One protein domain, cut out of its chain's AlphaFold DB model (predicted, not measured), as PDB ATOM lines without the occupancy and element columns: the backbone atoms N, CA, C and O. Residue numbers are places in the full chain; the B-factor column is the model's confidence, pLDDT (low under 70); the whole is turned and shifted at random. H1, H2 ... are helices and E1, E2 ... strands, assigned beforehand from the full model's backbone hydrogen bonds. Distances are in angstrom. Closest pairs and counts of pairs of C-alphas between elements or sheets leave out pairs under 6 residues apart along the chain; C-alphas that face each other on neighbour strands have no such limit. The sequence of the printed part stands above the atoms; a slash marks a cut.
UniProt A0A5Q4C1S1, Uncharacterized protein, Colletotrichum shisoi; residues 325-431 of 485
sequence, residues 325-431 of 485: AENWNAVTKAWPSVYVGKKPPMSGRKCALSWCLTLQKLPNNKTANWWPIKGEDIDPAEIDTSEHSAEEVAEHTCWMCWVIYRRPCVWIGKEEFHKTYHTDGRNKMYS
ATOM      1  N   ALA A 325     -39.090  16.491  13.009       86.19
ATOM      2  CA  ALA A 325     -39.210  16.788  14.434       86.19
ATOM      3  C   ALA A 325     -39.217  15.519  15.296       86.19
ATOM      4  O   ALA A 325     -38.549  15.476  16.332       86.19
ATOM      5  N   GLU A 326     -39.892  14.449  14.867       88.12
ATOM      6  CA  GLU A 326     -39.841  13.154  15.559       88.12
ATOM      7  C   GLU A 326     -38.404  12.636  15.658       88.12
ATOM      8  O   GLU A 326     -37.936  12.275  16.745       88.12
ATOM      9  N   ASN A 327     -37.667  12.663  14.543       86.50
ATOM     10  CA  ASN A 327     -36.261  12.272  14.532       86.50
ATOM     11  C   ASN A 327     -35.406  13.201  15.395       86.50
ATOM     12  O   ASN A 327     -34.544  12.729  16.136       86.50
ATOM     13  N   TRP A 328     -35.638  14.513  15.342       86.94
ATOM     14  CA  TRP A 328     -34.942  15.486  16.177       86.94
ATOM     15  C   TRP A 328     -35.109  15.191  17.665       86.94
ATOM     16  O   TRP A 328     -34.121  15.102  18.406       86.94
ATOM     17  N   ASN A 329     -36.351  14.986  18.096       87.69
ATOM     18  CA  ASN A 329     -36.700  14.695  19.478       87.69
ATOM     19  C   ASN A 329     -36.104  13.361  19.929       87.69
ATOM     20  O   ASN A 329     -35.501  13.288  21.002       87.69
ATOM     21  N   ALA A 330     -36.196  12.320  19.097       84.94
ATOM     22  CA  ALA A 330     -35.614  11.014  19.390       84.94
ATOM     23  C   ALA A 330     -34.090  11.091  19.564       84.94
ATOM     24  O   ALA A 330     -33.540  10.550  20.523       84.94
ATOM     25  N   VAL A 331     -33.410  11.816  18.675       82.00
ATOM     26  CA  VAL A 331     -31.954  11.998  18.685       82.00
ATOM     27  C   VAL A 331     -31.494  12.804  19.896       82.00
ATOM     28  O   VAL A 331     -30.559  12.393  20.583       82.00
ATOM     29  N   THR A 332     -32.170  13.913  20.191       83.81
ATOM     30  CA  THR A 332     -31.860  14.772  21.343       83.81
ATOM     31  C   THR A 332     -32.086  14.030  22.659       83.81
ATOM     32  O   THR A 332     -31.248  14.083  23.558       83.81
ATOM     33  N   LYS A 333     -33.180  13.263  22.759       84.44
ATOM     34  CA  LYS A 333     -33.488  12.433  23.929       84.44
ATOM     35  C   LYS A 333     -32.481  11.300  24.118       84.44
ATOM     36  O   LYS A 333     -32.112  10.997  25.249       84.44
ATOM     37  N   ALA A 334     -32.060  10.652  23.031       75.81
ATOM     38  CA  ALA A 334     -31.102   9.555  23.094       75.81
ATOM     39  C   ALA A 334     -29.709  10.030  23.528       75.81
ATOM     40  O   ALA A 334     -28.992   9.275  24.188       75.81
ATOM     41  N   TRP A 335     -29.327  11.261  23.171       73.75
ATOM     42  CA  TRP A 335     -27.966  11.766  23.348       73.75
ATOM     43  C   TRP A 335     -27.952  13.191  23.921       73.75
ATOM     44  O   TRP A 335     -27.682  14.152  23.202       73.75
ATOM     45  N   PRO A 336     -28.173  13.353  25.235       71.12
ATOM     46  CA  PRO A 336     -28.240  14.676  25.859       71.12
ATOM     47  C   PRO A 336     -26.901  15.437  25.848       71.12
ATOM     48  O   PRO A 336     -26.878  16.646  26.051       71.12
ATOM     49  N   SER A 337     -25.779  14.747  25.623       73.06
ATOM     50  CA  SER A 337     -24.424  15.311  25.654       73.06
ATOM     51  C   SER A 337     -23.814  15.596  24.273       73.06
ATOM     52  O   SER A 337     -22.683  16.079  24.203       73.06
ATOM     53  N   VAL A 338     -24.538  15.345  23.173       74.94
ATOM     54  CA  VAL A 338     -24.086  15.692  21.810       74.94
ATOM     55  C   VAL A 338     -24.819  16.918  21.280       74.94
ATOM     56  O   VAL A 338     -25.925  17.243  21.696       74.94
ATOM     57  N   TYR A 339     -24.207  17.599  20.314       83.81
ATOM     58  CA  TYR A 339     -24.821  18.760  19.676       83.81
ATOM     59  C   TYR A 339     -25.640  18.296  18.476       83.81
ATOM     60  O   TYR A 339     -25.106  17.632  17.585       83.81
ATOM     61  N   VAL A 340     -26.917  18.660  18.445       86.31
ATOM     62  CA  VAL A 340     -27.874  18.259  17.408       86.31
ATOM     63  C   VAL A 340     -28.230  19.467  16.538       86.31
ATOM     64  O   VAL A 340     -28.422  20.573  17.039       86.31
ATOM     65  N   GLY A 341     -28.298  19.264  15.221       87.19
ATOM     66  CA  GLY A 341     -28.735  20.263  14.253       87.19
ATOM     67  C   GLY A 341     -27.618  21.119  13.675       87.19
ATOM     68  O   GLY A 341     -26.705  20.600  13.030       87.19
ATOM     69  N   LYS A 342     -27.705  22.440  13.878       87.38
ATOM     70  CA  LYS A 342     -26.761  23.428  13.340       87.38
ATOM     71  C   LYS A 342     -25.326  23.102  13.727       87.38
ATOM     72  O   LYS A 342     -25.034  22.691  14.854       87.38
ATOM     73  N   LYS A 343     -24.409  23.319  12.783       83.00
ATOM     74  CA  LYS A 343     -22.981  23.145  13.041       83.00
ATOM     75  C   LYS A 343     -22.549  24.100  14.162       83.00
ATOM     76  O   LYS A 343     -22.669  25.312  13.993       83.00
ATOM     77  N   PRO A 344     -22.015  23.594  15.284       81.88
ATOM     78  CA  PRO A 344     -21.517  24.457  16.342       81.88
ATOM     79  C   PRO A 344     -20.300  25.259  15.841       81.88
ATOM     80  O   PRO A 344     -19.507  24.724  15.060       81.88
ATOM     81  N   PRO A 345     -20.086  26.496  16.323       75.50
ATOM     82  CA  PRO A 345     -19.036  27.403  15.836       75.50
ATOM     83  C   PRO A 345     -17.592  26.914  16.067       75.50
ATOM     84  O   PRO A 345     -16.638  27.529  15.601       75.50
ATOM     85  N   MET A 346     -17.393  25.792  16.763       69.12
ATOM     86  CA  MET A 346     -16.065  25.253  17.058       69.12
ATOM     87  C   MET A 346     -15.458  24.511  15.854       69.12
ATOM     88  O   MET A 346     -15.992  23.508  15.374       69.12
ATOM     89  N   SER A 347     -14.280  24.970  15.418       55.44
ATOM     90  CA  SER A 347     -13.586  24.600  14.170       55.44
ATOM     91  C   SER A 347     -13.122  23.134  14.052       55.44
ATOM     92  O   SER A 347     -12.679  22.714  12.983       55.44
ATOM     93  N   GLY A 348     -13.264  22.319  15.102       62.31
ATOM     94  CA  GLY A 348     -12.827  20.917  15.121       62.31
ATOM     95  C   GLY A 348     -13.919  19.858  14.936       62.31
ATOM     96  O   GLY A 348     -13.589  18.673  14.870       62.31
ATOM     97  N   ARG A 349     -15.208  20.224  14.897       63.59
ATOM     98  CA  ARG A 349     -16.307  19.242  14.996       63.59
ATOM     99  C   ARG A 349     -16.736  18.643  13.655       63.59
ATOM    100  O   ARG A 349     -17.008  19.353  12.688       63.59
ATOM    101  N   LYS A 350     -16.754  17.304  13.639       67.44
ATOM    102  CA  LYS A 350     -17.268  16.383  12.608       67.44
ATOM    103  C   LYS A 350     -18.786  16.260  12.675       67.44
ATOM    104  O   LYS A 350     -19.265  16.053  13.786       67.44
ATOM    105  N   CYS A 351     -19.528  16.262  11.568       74.00
ATOM    106  CA  CYS A 351     -20.826  15.586  11.591       74.00
ATOM    107  C   CYS A 351     -20.536  14.090  11.792       74.00
ATOM    108  O   CYS A 351     -19.836  13.507  10.969       74.00
ATOM    109  N   ALA A 352     -21.004  13.491  12.887       68.25
ATOM    110  CA  ALA A 352     -20.630  12.144  13.324       68.25
ATOM    111  C   ALA A 352     -20.913  11.092  12.248       68.25
ATOM    112  O   ALA A 352     -20.032  10.324  11.870       68.25
ATOM    113  N   LEU A 353     -22.116  11.142  11.674       65.56
ATOM    114  CA  LEU A 353     -22.530  10.244  10.605       65.56
ATOM    115  C   LEU A 353     -21.697  10.460   9.335       65.56
ATOM    116  O   LEU A 353     -21.179   9.504   8.765       65.56
ATOM    117  N   SER A 354     -21.521  11.716   8.910       63.94
ATOM    118  CA  SER A 354     -20.700  12.020   7.737       63.94
ATOM    119  C   SER A 354     -19.255  11.598   7.923       63.94
ATOM    120  O   SER A 354     -18.655  11.064   7.000       63.94
ATOM    121  N   TRP A 355     -18.716  11.736   9.126       60.75
ATOM    122  CA  TRP A 355     -17.365  11.318   9.439       60.75
ATOM    123  C   TRP A 355     -17.212   9.793   9.414       60.75
ATOM    124  O   TRP A 355     -16.297   9.294   8.758       60.75
ATOM    125  N   CYS A 356     -18.139   9.037  10.013       59.81
ATOM    126  CA  CYS A 356     -18.142   7.573   9.915       59.81
ATOM    127  C   CYS A 356     -18.260   7.094   8.458       59.81
ATOM    128  O   CYS A 356     -17.602   6.132   8.065       59.81
ATOM    129  N   LEU A 357     -19.030   7.809   7.634       58.59
ATOM    130  CA  LEU A 357     -19.245   7.477   6.227       58.59
ATOM    131  C   LEU A 357     -18.126   7.926   5.291       58.59
ATOM    132  O   LEU A 357     -17.798   7.192   4.373       58.59
ATOM    133  N   THR A 358     -17.449   9.049   5.544       52.56
ATOM    134  CA  THR A 358     -16.250   9.448   4.776       52.56
ATOM    135  C   THR A 358     -15.123   8.421   4.850       52.56
ATOM    136  O   THR A 358     -14.267   8.375   3.968       52.56
ATOM    137  N   LEU A 359     -15.117   7.598   5.900       51.19
ATOM    138  CA  LEU A 359     -14.141   6.534   6.103       51.19
ATOM    139  C   LEU A 359     -14.530   5.233   5.384       51.19
ATOM    140  O   LEU A 359     -13.660   4.401   5.122       51.19
ATOM    141  N   GLN A 360     -15.800   5.088   4.998       51.44
ATOM    142  CA  GLN A 360     -16.244   4.115   4.006       51.44
ATOM    143  C   GLN A 360     -16.011   4.737   2.623       51.44
ATOM    144  O   GLN A 360     -16.750   5.614   2.189       51.44
ATOM    145  N   LYS A 361     -14.932   4.353   1.928       44.53
ATOM    146  CA  LYS A 361     -14.655   4.867   0.572       44.53
ATOM    147  C   LYS A 361     -15.896   4.689  -0.313       44.53
ATOM    148  O   LYS A 361     -16.299   3.550  -0.553       44.53
ATOM    149  N   LEU A 362     -16.451   5.784  -0.836       47.97
ATOM    150  CA  LEU A 362     -17.537   5.704  -1.811       47.97
ATOM    151  C   LEU A 362     -17.067   4.994  -3.102       47.97
ATOM    152  O   LEU A 362     -15.866   4.999  -3.409       47.97
ATOM    153  N   PRO A 363     -18.009   4.423  -3.882       40.53
ATOM    154  CA  PRO A 363     -17.839   3.924  -5.257       40.53
ATOM    155  C   PRO A 363     -16.715   4.535  -6.089       40.53
ATOM    156  O   PRO A 363     -15.876   3.834  -6.650       40.53
ATOM    157  N   ASN A 364     -16.678   5.857  -6.121       43.03
ATOM    158  CA  ASN A 364     -15.876   6.671  -7.019       43.03
ATOM    159  C   ASN A 364     -14.562   7.166  -6.392       43.03
ATOM    160  O   ASN A 364     -13.970   8.106  -6.916       43.03
ATOM    161  N   ASN A 365     -14.119   6.595  -5.261       44.75
ATOM    162  CA  ASN A 365     -12.993   7.110  -4.467       44.75
ATOM    163  C   ASN A 365     -13.161   8.577  -4.011       44.75
ATOM    164  O   ASN A 365     -12.229   9.126  -3.421       44.75
ATOM    165  N   LYS A 366     -14.321   9.215  -4.228       44.41
ATOM    166  CA  LYS A 366     -14.618  10.509  -3.621       44.41
ATOM    167  C   LYS A 366     -14.966  10.248  -2.161       44.41
ATOM    168  O   LYS A 366     -15.679   9.305  -1.831       44.41
ATOM    169  N   THR A 367     -14.435  11.051  -1.254       48.22
ATOM    170  CA  THR A 367     -14.950  11.083   0.115       48.22
ATOM    171  C   THR A 367     -16.427  11.469   0.053       48.22
ATOM    172  O   THR A 367     -16.805  12.302  -0.774       48.22
ATOM    173  N   ALA A 368     -17.268  10.851   0.890       52.38
ATOM    174  CA  ALA A 368     -18.648  11.285   1.103       52.38
ATOM    175  C   ALA A 368     -18.616  12.673   1.743       52.38
ATOM    176  O   ALA A 368     -18.704  12.818   2.958       52.38
ATOM    177  N   ASN A 369     -18.335  13.687   0.931       51.91
ATOM    178  CA  ASN A 369     -18.111  15.026   1.423       51.91
ATOM    179  C   ASN A 369     -19.388  15.475   2.127       51.91
ATOM    180  O   ASN A 369     -20.504  15.293   1.643       51.91
ATOM    181  N   TRP A 370     -19.197  15.994   3.332       64.50
ATOM    182  CA  TRP A 370     -20.211  16.735   4.045       64.50
ATOM    183  C   TRP A 370     -20.525  17.968   3.195       64.50
ATOM    184  O   TRP A 370     -19.747  18.919   3.185       64.50
ATOM    185  N   TRP A 371     -21.608  17.922   2.429       70.62
ATOM    186  CA  TRP A 371     -22.152  19.105   1.776       70.62
ATOM    187  C   TRP A 371     -23.316  19.593   2.640       70.62
ATOM    188  O   TRP A 371     -24.180  18.777   2.999       70.62
ATOM    189  N   PRO A 372     -23.335  20.880   3.024       77.19
ATOM    190  CA  PRO A 372     -24.571  21.512   3.452       77.19
ATOM    191  C   PRO A 372     -25.628  21.249   2.381       77.19
ATOM    192  O   PRO A 372     -25.335  21.386   1.194       77.19
ATOM    193  N   ILE A 373     -26.808  20.816   2.802       82.31
ATOM    194  CA  ILE A 373     -27.968  20.819   1.915       82.31
ATOM    195  C   ILE A 373     -28.548  22.232   1.936       82.31
ATOM    196  O   ILE A 373     -28.418  22.923   2.948       82.31
ATOM    197  N   LYS A 374     -29.127  22.691   0.833       84.19
ATOM    198  CA  LYS A 374     -29.843  23.966   0.797       84.19
ATOM    199  C   LYS A 374     -31.346  23.721   0.878       84.19
ATOM    200  O   LYS A 374     -31.804  22.643   0.524       84.19
ATOM    201  N   GLY A 375     -32.113  24.731   1.294       82.81
ATOM    202  CA  GLY A 375     -33.580  24.639   1.322       82.81
ATOM    203  C   GLY A 375     -34.169  24.299  -0.052       82.81
ATOM    204  O   GLY A 375     -35.048  23.458  -0.142       82.81
ATOM    205  N   GLU A 376     -33.592  24.848  -1.129       83.56
ATOM    206  CA  GLU A 376     -33.973  24.544  -2.522       83.56
ATOM    207  C   GLU A 376     -33.762  23.074  -2.931       83.56
ATOM    208  O   GLU A 376     -34.394  22.610  -3.875       83.56
ATOM    209  N   ASP A 377     -32.901  22.336  -2.222       79.12
ATOM    210  CA  ASP A 377     -32.652  20.911  -2.465       79.12
ATOM    211  C   ASP A 377     -33.640  20.006  -1.702       79.12
ATOM    212  O   ASP A 377     -33.561  18.779  -1.809       79.12
ATOM    213  N   ILE A 378     -34.518  20.585  -0.877       81.88
ATOM    214  CA  ILE A 378     -35.489  19.855  -0.068       81.88
ATOM    215  C   ILE A 378     -36.881  20.126  -0.613       81.88
ATOM    216  O   ILE A 378     -37.367  21.252  -0.569       81.88
ATOM    217  N   ASP A 379     -37.538  19.073  -1.089       80.00
ATOM    218  CA  ASP A 379     -38.933  19.160  -1.494       80.00
ATOM    219  C   ASP A 379     -39.807  19.440  -0.253       80.00
ATOM    220  O   ASP A 379     -39.811  18.632   0.685       80.00
ATOM    221  N   PRO A 380     -40.547  20.569  -0.210       77.25
ATOM    222  CA  PRO A 380     -41.422  20.897   0.910       77.25
ATOM    223  C   PRO A 380     -42.485  19.832   1.189       77.25
ATOM    224  O   PRO A 380     -42.909  19.708   2.332       77.25
ATOM    225  N   ALA A 381     -42.888  19.037   0.189       75.62
ATOM    226  CA  ALA A 381     -43.823  17.926   0.379       75.62
ATOM    227  C   ALA A 381     -43.233  16.780   1.221       75.62
ATOM    228  O   ALA A 381     -43.966  15.929   1.721       75.62
ATOM    229  N   GLU A 382     -41.909  16.740   1.386       72.12
ATOM    230  CA  GLU A 382     -41.223  15.752   2.218       72.12
ATOM    231  C   GLU A 382     -41.025  16.202   3.667       72.12
ATOM    232  O   GLU A 382     -40.521  15.426   4.486       72.12
ATOM    233  N   ILE A 383     -41.378  17.447   3.980       73.75
ATOM    234  CA  ILE A 383     -41.369  17.990   5.333       73.75
ATOM    235  C   ILE A 383     -42.818  18.093   5.792       73.75
ATOM    236  O   ILE A 383     -43.700  18.488   5.030       73.75
ATOM    237  N   ASP A 384     -43.072  17.778   7.059       71.69
ATOM    238  CA  ASP A 384     -44.316  18.222   7.671       71.69
ATOM    239  C   ASP A 384     -44.268  19.752   7.802       71.69
ATOM    240  O   ASP A 384     -43.663  20.309   8.721       71.69
ATOM    241  N   THR A 385     -44.852  20.435   6.815       61.31
ATOM    242  CA  THR A 385     -44.851  21.905   6.704       61.31
ATOM    243  C   THR A 385     -45.475  22.618   7.907       61.31
ATOM    244  O   THR A 385     -45.331  23.834   8.026       61.31
ATOM    245  N   SER A 386     -46.155  21.890   8.801       67.94
ATOM    246  CA  SER A 386     -46.685  22.447  10.045       67.94
ATOM    247  C   SER A 386     -45.612  22.697  11.113       67.94
ATOM    248  O   SER A 386     -45.843  23.497  12.019       67.94
ATOM    249  N   GLU A 387     -44.437  22.068  10.995       66.56
ATOM    250  CA  GLU A 387     -43.406  22.089  12.039       66.56
ATOM    251  C   GLU A 387     -42.149  22.871  11.642       66.56
ATOM    252  O   GLU A 387     -41.611  23.600  12.472       66.56
ATOM    253  N   HIS A 388     -41.681  22.741  10.393       81.88
ATOM    254  CA  HIS A 388     -40.404  23.312   9.948       81.88
ATOM    255  C   HIS A 388     -40.417  23.720   8.468       81.88
ATOM    256  O   HIS A 388     -41.051  23.064   7.638       81.88
ATOM    257  N   SER A 389     -39.665  24.771   8.111       87.62
ATOM    258  CA  SER A 389     -39.435  25.137   6.702       87.62
ATOM    259  C   SER A 389     -38.276  24.342   6.087       87.62
ATOM    260  O   SER A 389     -37.422  23.803   6.796       87.62
ATOM    261  N   ALA A 390     -38.207  24.292   4.754       86.69
ATOM    262  CA  ALA A 390     -37.092  23.669   4.041       86.69
ATOM    263  C   ALA A 390     -35.744  24.317   4.389       86.69
ATOM    264  O   ALA A 390     -34.742  23.625   4.571       86.69
ATOM    265  N   GLU A 391     -35.718  25.638   4.553       89.25
ATOM    266  CA  GLU A 391     -34.542  26.388   4.988       89.25
ATOM    267  C   GLU A 391     -34.126  25.994   6.404       89.25
ATOM    268  O   GLU A 391     -32.944  25.756   6.648       89.25
ATOM    269  N   GLU A 392     -35.081  25.859   7.325       88.00
ATOM    270  CA  GLU A 392     -34.788  25.439   8.693       88.00
ATOM    271  C   GLU A 392     -34.206  24.019   8.718       88.00
ATOM    272  O   GLU A 392     -33.134  23.786   9.277       88.00
ATOM    273  N   VAL A 393     -34.832  23.061   8.030       88.12
ATOM    274  CA  VAL A 393     -34.283  21.701   7.923       88.12
ATOM    275  C   VAL A 393     -32.872  21.730   7.328       88.12
ATOM    276  O   VAL A 393     -31.968  21.052   7.836       88.12
ATOM    277  N   ALA A 394     -32.643  22.539   6.293       88.31
ATOM    278  CA  ALA A 394     -31.348  22.662   5.638       88.31
ATOM    279  C   ALA A 394     -30.254  23.228   6.559       88.31
ATOM    280  O   ALA A 394     -29.134  22.715   6.580       88.31
ATOM    281  N   GLU A 395     -30.574  24.215   7.397       89.69
ATOM    282  CA  GLU A 395     -29.639  24.767   8.385       89.69
ATOM    283  C   GLU A 395     -29.189  23.733   9.432       89.69
ATOM    284  O   GLU A 395     -28.092  23.819   9.999       89.69
ATOM    285  N   HIS A 396     -30.043  22.749   9.702       89.81
ATOM    286  CA  HIS A 396     -29.865  21.755  10.750       89.81
ATOM    287  C   HIS A 396     -29.349  20.397  10.243       89.81
ATOM    288  O   HIS A 396     -29.063  19.487  11.036       89.81
ATOM    289  N   THR A 397     -29.196  20.234   8.931       88.19
ATOM    290  CA  THR A 397     -28.832  18.962   8.309       88.19
ATOM    291  C   THR A 397     -27.682  19.114   7.322       88.19
ATOM    292  O   THR A 397     -27.275  20.193   6.911       88.19
ATOM    293  N   CYS A 398     -27.081  17.983   6.973       85.81
ATOM    294  CA  CYS A 398     -26.240  17.887   5.793       85.81
ATOM    295  C   CYS A 398     -26.949  16.972   4.815       85.81
ATOM    296  O   CYS A 398     -27.790  16.168   5.231       85.81
ATOM    297  N   TRP A 399     -26.535  17.030   3.554       81.69
ATOM    298  CA  TRP A 399     -27.138  16.242   2.487       81.69
ATOM    299  C   TRP A 399     -27.328  14.774   2.880       81.69
ATOM    300  O   TRP A 399     -28.416  14.232   2.775       81.69
ATOM    301  N   MET A 400     -26.309  14.147   3.467       78.25
ATOM    302  CA  MET A 400     -26.376  12.734   3.835       78.25
ATOM    303  C   MET A 400     -27.299  12.439   5.026       78.25
ATOM    304  O   MET A 400     -27.967  11.408   5.038       78.25
ATOM    305  N   CYS A 401     -27.344  13.320   6.032       83.06
ATOM    306  CA  CYS A 401     -28.246  13.142   7.173       83.06
ATOM    307  C   CYS A 401     -29.709  13.301   6.751       83.06
ATOM    308  O   CYS A 401     -30.558  12.585   7.272       83.06
ATOM    309  N   TRP A 402     -29.988  14.199   5.802       84.94
ATOM    310  CA  TRP A 402     -31.335  14.427   5.295       84.94
ATOM    311  C   TRP A 402     -31.759  13.369   4.276       84.94
ATOM    312  O   TRP A 402     -32.695  12.615   4.516       84.94
ATOM    313  N   VAL A 403     -31.020  13.250   3.176       78.00
ATOM    314  CA  VAL A 403     -31.409  12.437   2.017       78.00
ATOM    315  C   VAL A 403     -31.470  10.945   2.344       78.00
ATOM    316  O   VAL A 403     -32.347  10.245   1.852       78.00
ATOM    317  N   ILE A 404     -30.567  10.448   3.196       76.75
ATOM    318  CA  ILE A 404     -30.482   9.009   3.495       76.75
ATOM    319  C   ILE A 404     -31.233   8.647   4.777       76.75
ATOM    320  O   ILE A 404     -31.806   7.563   4.883       76.75
ATOM    321  N   TYR A 405     -31.213   9.536   5.770       80.69
ATOM    322  CA  TYR A 405     -31.666   9.210   7.122       80.69
ATOM    323  C   TYR A 405     -32.713  10.173   7.691       80.69
ATOM    324  O   TYR A 405     -33.136   9.946   8.819       80.69
ATOM    325  N   ARG A 406     -33.116  11.222   6.957       83.19
ATOM    326  CA  ARG A 406     -34.131  12.226   7.340       83.19
ATOM    327  C   ARG A 406     -34.017  12.722   8.782       83.19
ATOM    328  O   ARG A 406     -34.990  12.779   9.526       83.19
ATOM    329  N   ARG A 407     -32.803  13.064   9.204       85.75
ATOM    330  CA  ARG A 407     -32.508  13.408  10.602       85.75
ATOM    331  C   ARG A 407     -31.572  14.603  10.718       85.75
ATOM    332  O   ARG A 407     -30.775  14.828   9.804       85.75
ATOM    333  N   PRO A 408     -31.573  15.319  11.857       87.75
ATOM    334  CA  PRO A 408     -30.588  16.362  12.102       87.75
ATOM    335  C   PRO A 408     -29.160  15.825  12.107       87.75
ATOM    336  O   PRO A 408     -28.889  14.671  12.474       87.75
ATOM    337  N   CYS A 409     -28.231  16.710  11.739       87.25
ATOM    338  CA  CYS A 409     -26.814  16.466  11.954       87.25
ATOM    339  C   CYS A 409     -26.530  16.266  13.443       87.25
ATOM    340  O   CYS A 409     -27.127  16.906  14.303       87.25
ATOM    341  N   VAL A 410     -25.563  15.404  13.741       84.81
ATOM    342  CA  VAL A 410     -25.031  15.245  15.097       84.81
ATOM    343  C   VAL A 410     -23.558  15.588  15.072       84.81
ATOM    344  O   VAL A 410     -22.827  15.101  14.211       84.81
ATOM    345  N   TRP A 411     -23.123  16.421  16.008       82.00
ATOM    346  CA  TRP A 411     -21.768  16.946  16.076       82.00
ATOM    347  C   TRP A 411     -21.091  16.502  17.361       82.00
ATOM    348  O   TRP A 411     -21.573  16.775  18.461       82.00
ATOM    349  N   ILE A 412     -19.936  15.862  17.205       74.12
ATOM    350  CA  ILE A 412     -19.147  15.319  18.314       74.12
ATOM    351  C   ILE A 412     -17.773  15.985  18.310       74.12
ATOM    352  O   ILE A 412     -17.222  16.317  17.249       74.12
ATOM    353  N   GLY A 413     -17.225  16.229  19.503       69.69
ATOM    354  CA  GLY A 413     -15.863  16.732  19.657       69.69
ATOM    355  C   GLY A 413     -14.848  15.773  19.038       69.69
ATOM    356  O   GLY A 413     -14.967  14.562  19.188       69.69
ATOM    357  N   LYS A 414     -13.819  16.297  18.361       67.56
ATOM    358  CA  LYS A 414     -12.760  15.468  17.756       67.56
ATOM    359  C   LYS A 414     -12.092  14.554  18.792       67.56
ATOM    360  O   LYS A 414     -11.851  13.387  18.511       67.56
ATOM    361  N   GLU A 415     -11.824  15.072  19.989       68.00
ATOM    362  CA  GLU A 415     -11.228  14.303  21.087       68.00
ATOM    363  C   GLU A 415     -12.171  13.245  21.651       68.00
ATOM    364  O   GLU A 415     -11.744  12.122  21.872       68.00
ATOM    365  N   GLU A 416     -13.450  13.571  21.846       67.44
ATOM    366  CA  GLU A 416     -14.467  12.608  22.282       67.44
ATOM    367  C   GLU A 416     -14.582  11.473  21.261       67.44
ATOM    368  O   GLU A 416     -14.469  10.306  21.615       67.44
ATOM    369  N   PHE A 417     -14.631  11.813  19.975       62.94
ATOM    370  CA  PHE A 417     -14.619  10.846  18.887       62.94
ATOM    371  C   PHE A 417     -13.342   9.980  18.856       62.94
ATOM    372  O   PHE A 417     -13.406   8.780  18.585       62.94
ATOM    373  N   HIS A 418     -12.171  10.547  19.175       62.59
ATOM    374  CA  HIS A 418     -10.915   9.795  19.281       62.59
ATOM    375  C   HIS A 418     -10.768   8.992  20.581       62.59
ATOM    376  O   HIS A 418     -10.092   7.975  20.578       62.59
ATOM    377  N   LYS A 419     -11.406   9.370  21.690       61.53
ATOM    378  CA  LYS A 419     -11.473   8.508  22.887       61.53
ATOM    379  C   LYS A 419     -12.269   7.236  22.610       61.53
ATOM    380  O   LYS A 419     -12.031   6.201  23.213       61.53
ATOM    381  N   THR A 420     -13.186   7.324  21.659       54.44
ATOM    382  CA  THR A 420     -14.021   6.219  21.192       54.44
ATOM    383  C   THR A 420     -13.445   5.457  19.993       54.44
ATOM    384  O   THR A 420     -14.089   4.594  19.397       54.44
ATOM    385  N   TYR A 421     -12.212   5.795  19.623       47.62
ATOM    386  CA  TYR A 421     -11.458   5.186  18.544       47.62
ATOM    387  C   TYR A 421     -10.672   3.998  19.093       47.62
ATOM    388  O   TYR A 421      -9.691   4.175  19.811       47.62
ATOM    389  N   HIS A 422     -11.082   2.784  18.728       47.50
ATOM    390  CA  HIS A 422     -10.294   1.585  18.996       47.50
ATOM    391  C   HIS A 422      -9.601   1.136  17.706       47.50
ATOM    392  O   HIS A 422     -10.245   0.841  16.695       47.50
ATOM    393  N   THR A 423      -8.270   1.097  17.729       43.00
ATOM    394  CA  THR A 423      -7.454   0.524  16.653       43.00
ATOM    395  C   THR A 423      -7.027  -0.878  17.024       43.00
ATOM    396  O   THR A 423      -6.284  -1.054  17.984       43.00
ATOM    397  N   ASP A 424      -7.435  -1.848  16.218       39.66
ATOM    398  CA  ASP A 424      -6.955  -3.229  16.292       39.66
ATOM    399  C   ASP A 424      -6.035  -3.496  15.083       39.66
ATOM    400  O   ASP A 424      -6.307  -4.317  14.206       39.66
ATOM    401  N   GLY A 425      -5.004  -2.655  14.920       57.44
ATOM    402  CA  GLY A 425      -4.124  -2.655  13.743       57.44
ATOM    403  C   GLY A 425      -4.687  -1.903  12.522       57.44
ATOM    404  O   GLY A 425      -5.037  -0.726  12.617       57.44
ATOM    405  N   ARG A 426      -4.734  -2.547  11.338       39.25
ATOM    406  CA  ARG A 426      -5.119  -1.911  10.045       39.25
ATOM    407  C   ARG A 426      -6.585  -1.457   9.977       39.25
ATOM    408  O   ARG A 426      -6.932  -0.670   9.096       39.25
ATOM    409  N   ASN A 427      -7.425  -1.930  10.893       41.00
ATOM    410  CA  ASN A 427      -8.856  -1.654  10.916       41.00
ATOM    411  C   ASN A 427      -9.174  -0.622  12.004       41.00
ATOM    412  O   ASN A 427      -8.834  -0.788  13.176       41.00
ATOM    413  N   LYS A 428      -9.810   0.475  11.590       46.81
ATOM    414  CA  LYS A 428     -10.192   1.595  12.453       46.81
ATOM    415  C   LYS A 428     -11.622   1.371  12.925       46.81
ATOM    416  O   LYS A 428     -12.518   1.503  12.106       46.81
ATOM    417  N   MET A 429     -11.851   1.033  14.191       45.00
ATOM    418  CA  MET A 429     -13.204   0.856  14.720       45.00
ATOM    419  C   MET A 429     -13.691   2.164  15.349       45.00
ATOM    420  O   MET A 429     -12.987   2.779  16.150       45.00
ATOM    421  N   TYR A 430     -14.900   2.581  14.974       48.50
ATOM    422  CA  TYR A 430     -15.599   3.703  15.591       48.50
ATOM    423  C   TYR A 430     -16.857   3.157  16.237       48.50
ATOM    424  O   TYR A 430     -17.822   2.806  15.566       48.50
ATOM    425  N   SER A 431     -16.830   3.062  17.551       45.81
ATOM    426  CA  SER A 431     -18.015   2.842  18.362       45.81
ATOM    427  C   SER A 431     -17.914   3.879  19.444       45.81
ATOM    428  O   SER A 431     -16.907   3.875  20.137       45.81
TER     429      SER A 431
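AT A GLANCE: This is residues 325 to 431 of the 485 residues of an uncharacterized protein of Colletotrichum shisoi (UniProt A0A5Q4C1S1). Short helices and long loops gather loosely round the short strand E1 near the middle, with two short stretches of the first long link paired to E1 and H2 close by. H1 and H3 lie toward one end of the longest axis, and the small hairpin E2 and E3 makes the other end. The printed part has 107 residues with five named helices and three named strands, in the order H1 H2 H3 H4 E1 H5 E2 E3; E2 and E3 form an antiparallel sheet of two, and E1 pairs with no named strand. The class is mixed, helices and strands, with 46 residues, under half, in named elements. The whole is compact, with a radius of gyration of the C-alphas of 14.8 A and spans of 49 by 35 by 23 A.

HOW THE PARTS SIT: Start at H1, residues 325 to 334, which touches no helix. Next comes H2, residues 352 to 358; it only just touches H4, residues 399 to 403, with 3 pairs of C-alphas within 8 A, the closest being those of Ser 354 and Met 400 at 6.9 A. H3, residues 390 to 396, is only just apart from H4, at 8.2 A. Look then at E1, residues 410 to 412: residues 339 to 340 pair antiparallel with 410 to 411, and residues 350 to 351 with 411 to 412. The closest C-alphas of H2 and E1, those of Ala 352 and Trp 411, are 5.7 A apart. H5, residues 414 to 419, and E1 meet only through their link. E2, residues 421 to 424, and E3, residues 427 to 430, form an antiparallel hairpin with 153 degrees between their directions; N 422 and O 429 are 3.2 A apart, and N 429 and O 422 are 3.0 A apart, both within hydrogen-bond range. In H1, H2, H3, H4 and H5 every O i to N i+4 pair is within hydrogen-bond range.

IN THESE COORDINATES: Find C-alpha 325 at (-39.210, 16.788, 14.434); from there H1 runs 13.9 A to C-alpha 334. H2 and H3 each measure 10.0 A, H4 5.7 A, E1 6.7 A and H5 8.7 A. Find C-alpha 410, where E1 begins, at (-25.031, 15.245, 15.097). E2 and E3 each measure 9.8 A, and E3 ends at C-alpha 430, at (-15.599, 3.703, 15.591).

THE WHOLE: The C-alphas farthest apart, those of Ser 386 and Gly 425, are 49.6 A apart. The printed part has no cut. The links H1 to H2, 17 residues, and H2 to H3, 31 residues, are long. The mean pLDDT of the printed part is 70.5; look for values under 70 at residues 346 to 350, 352 to 370, 385 to 387 and 413 to 431.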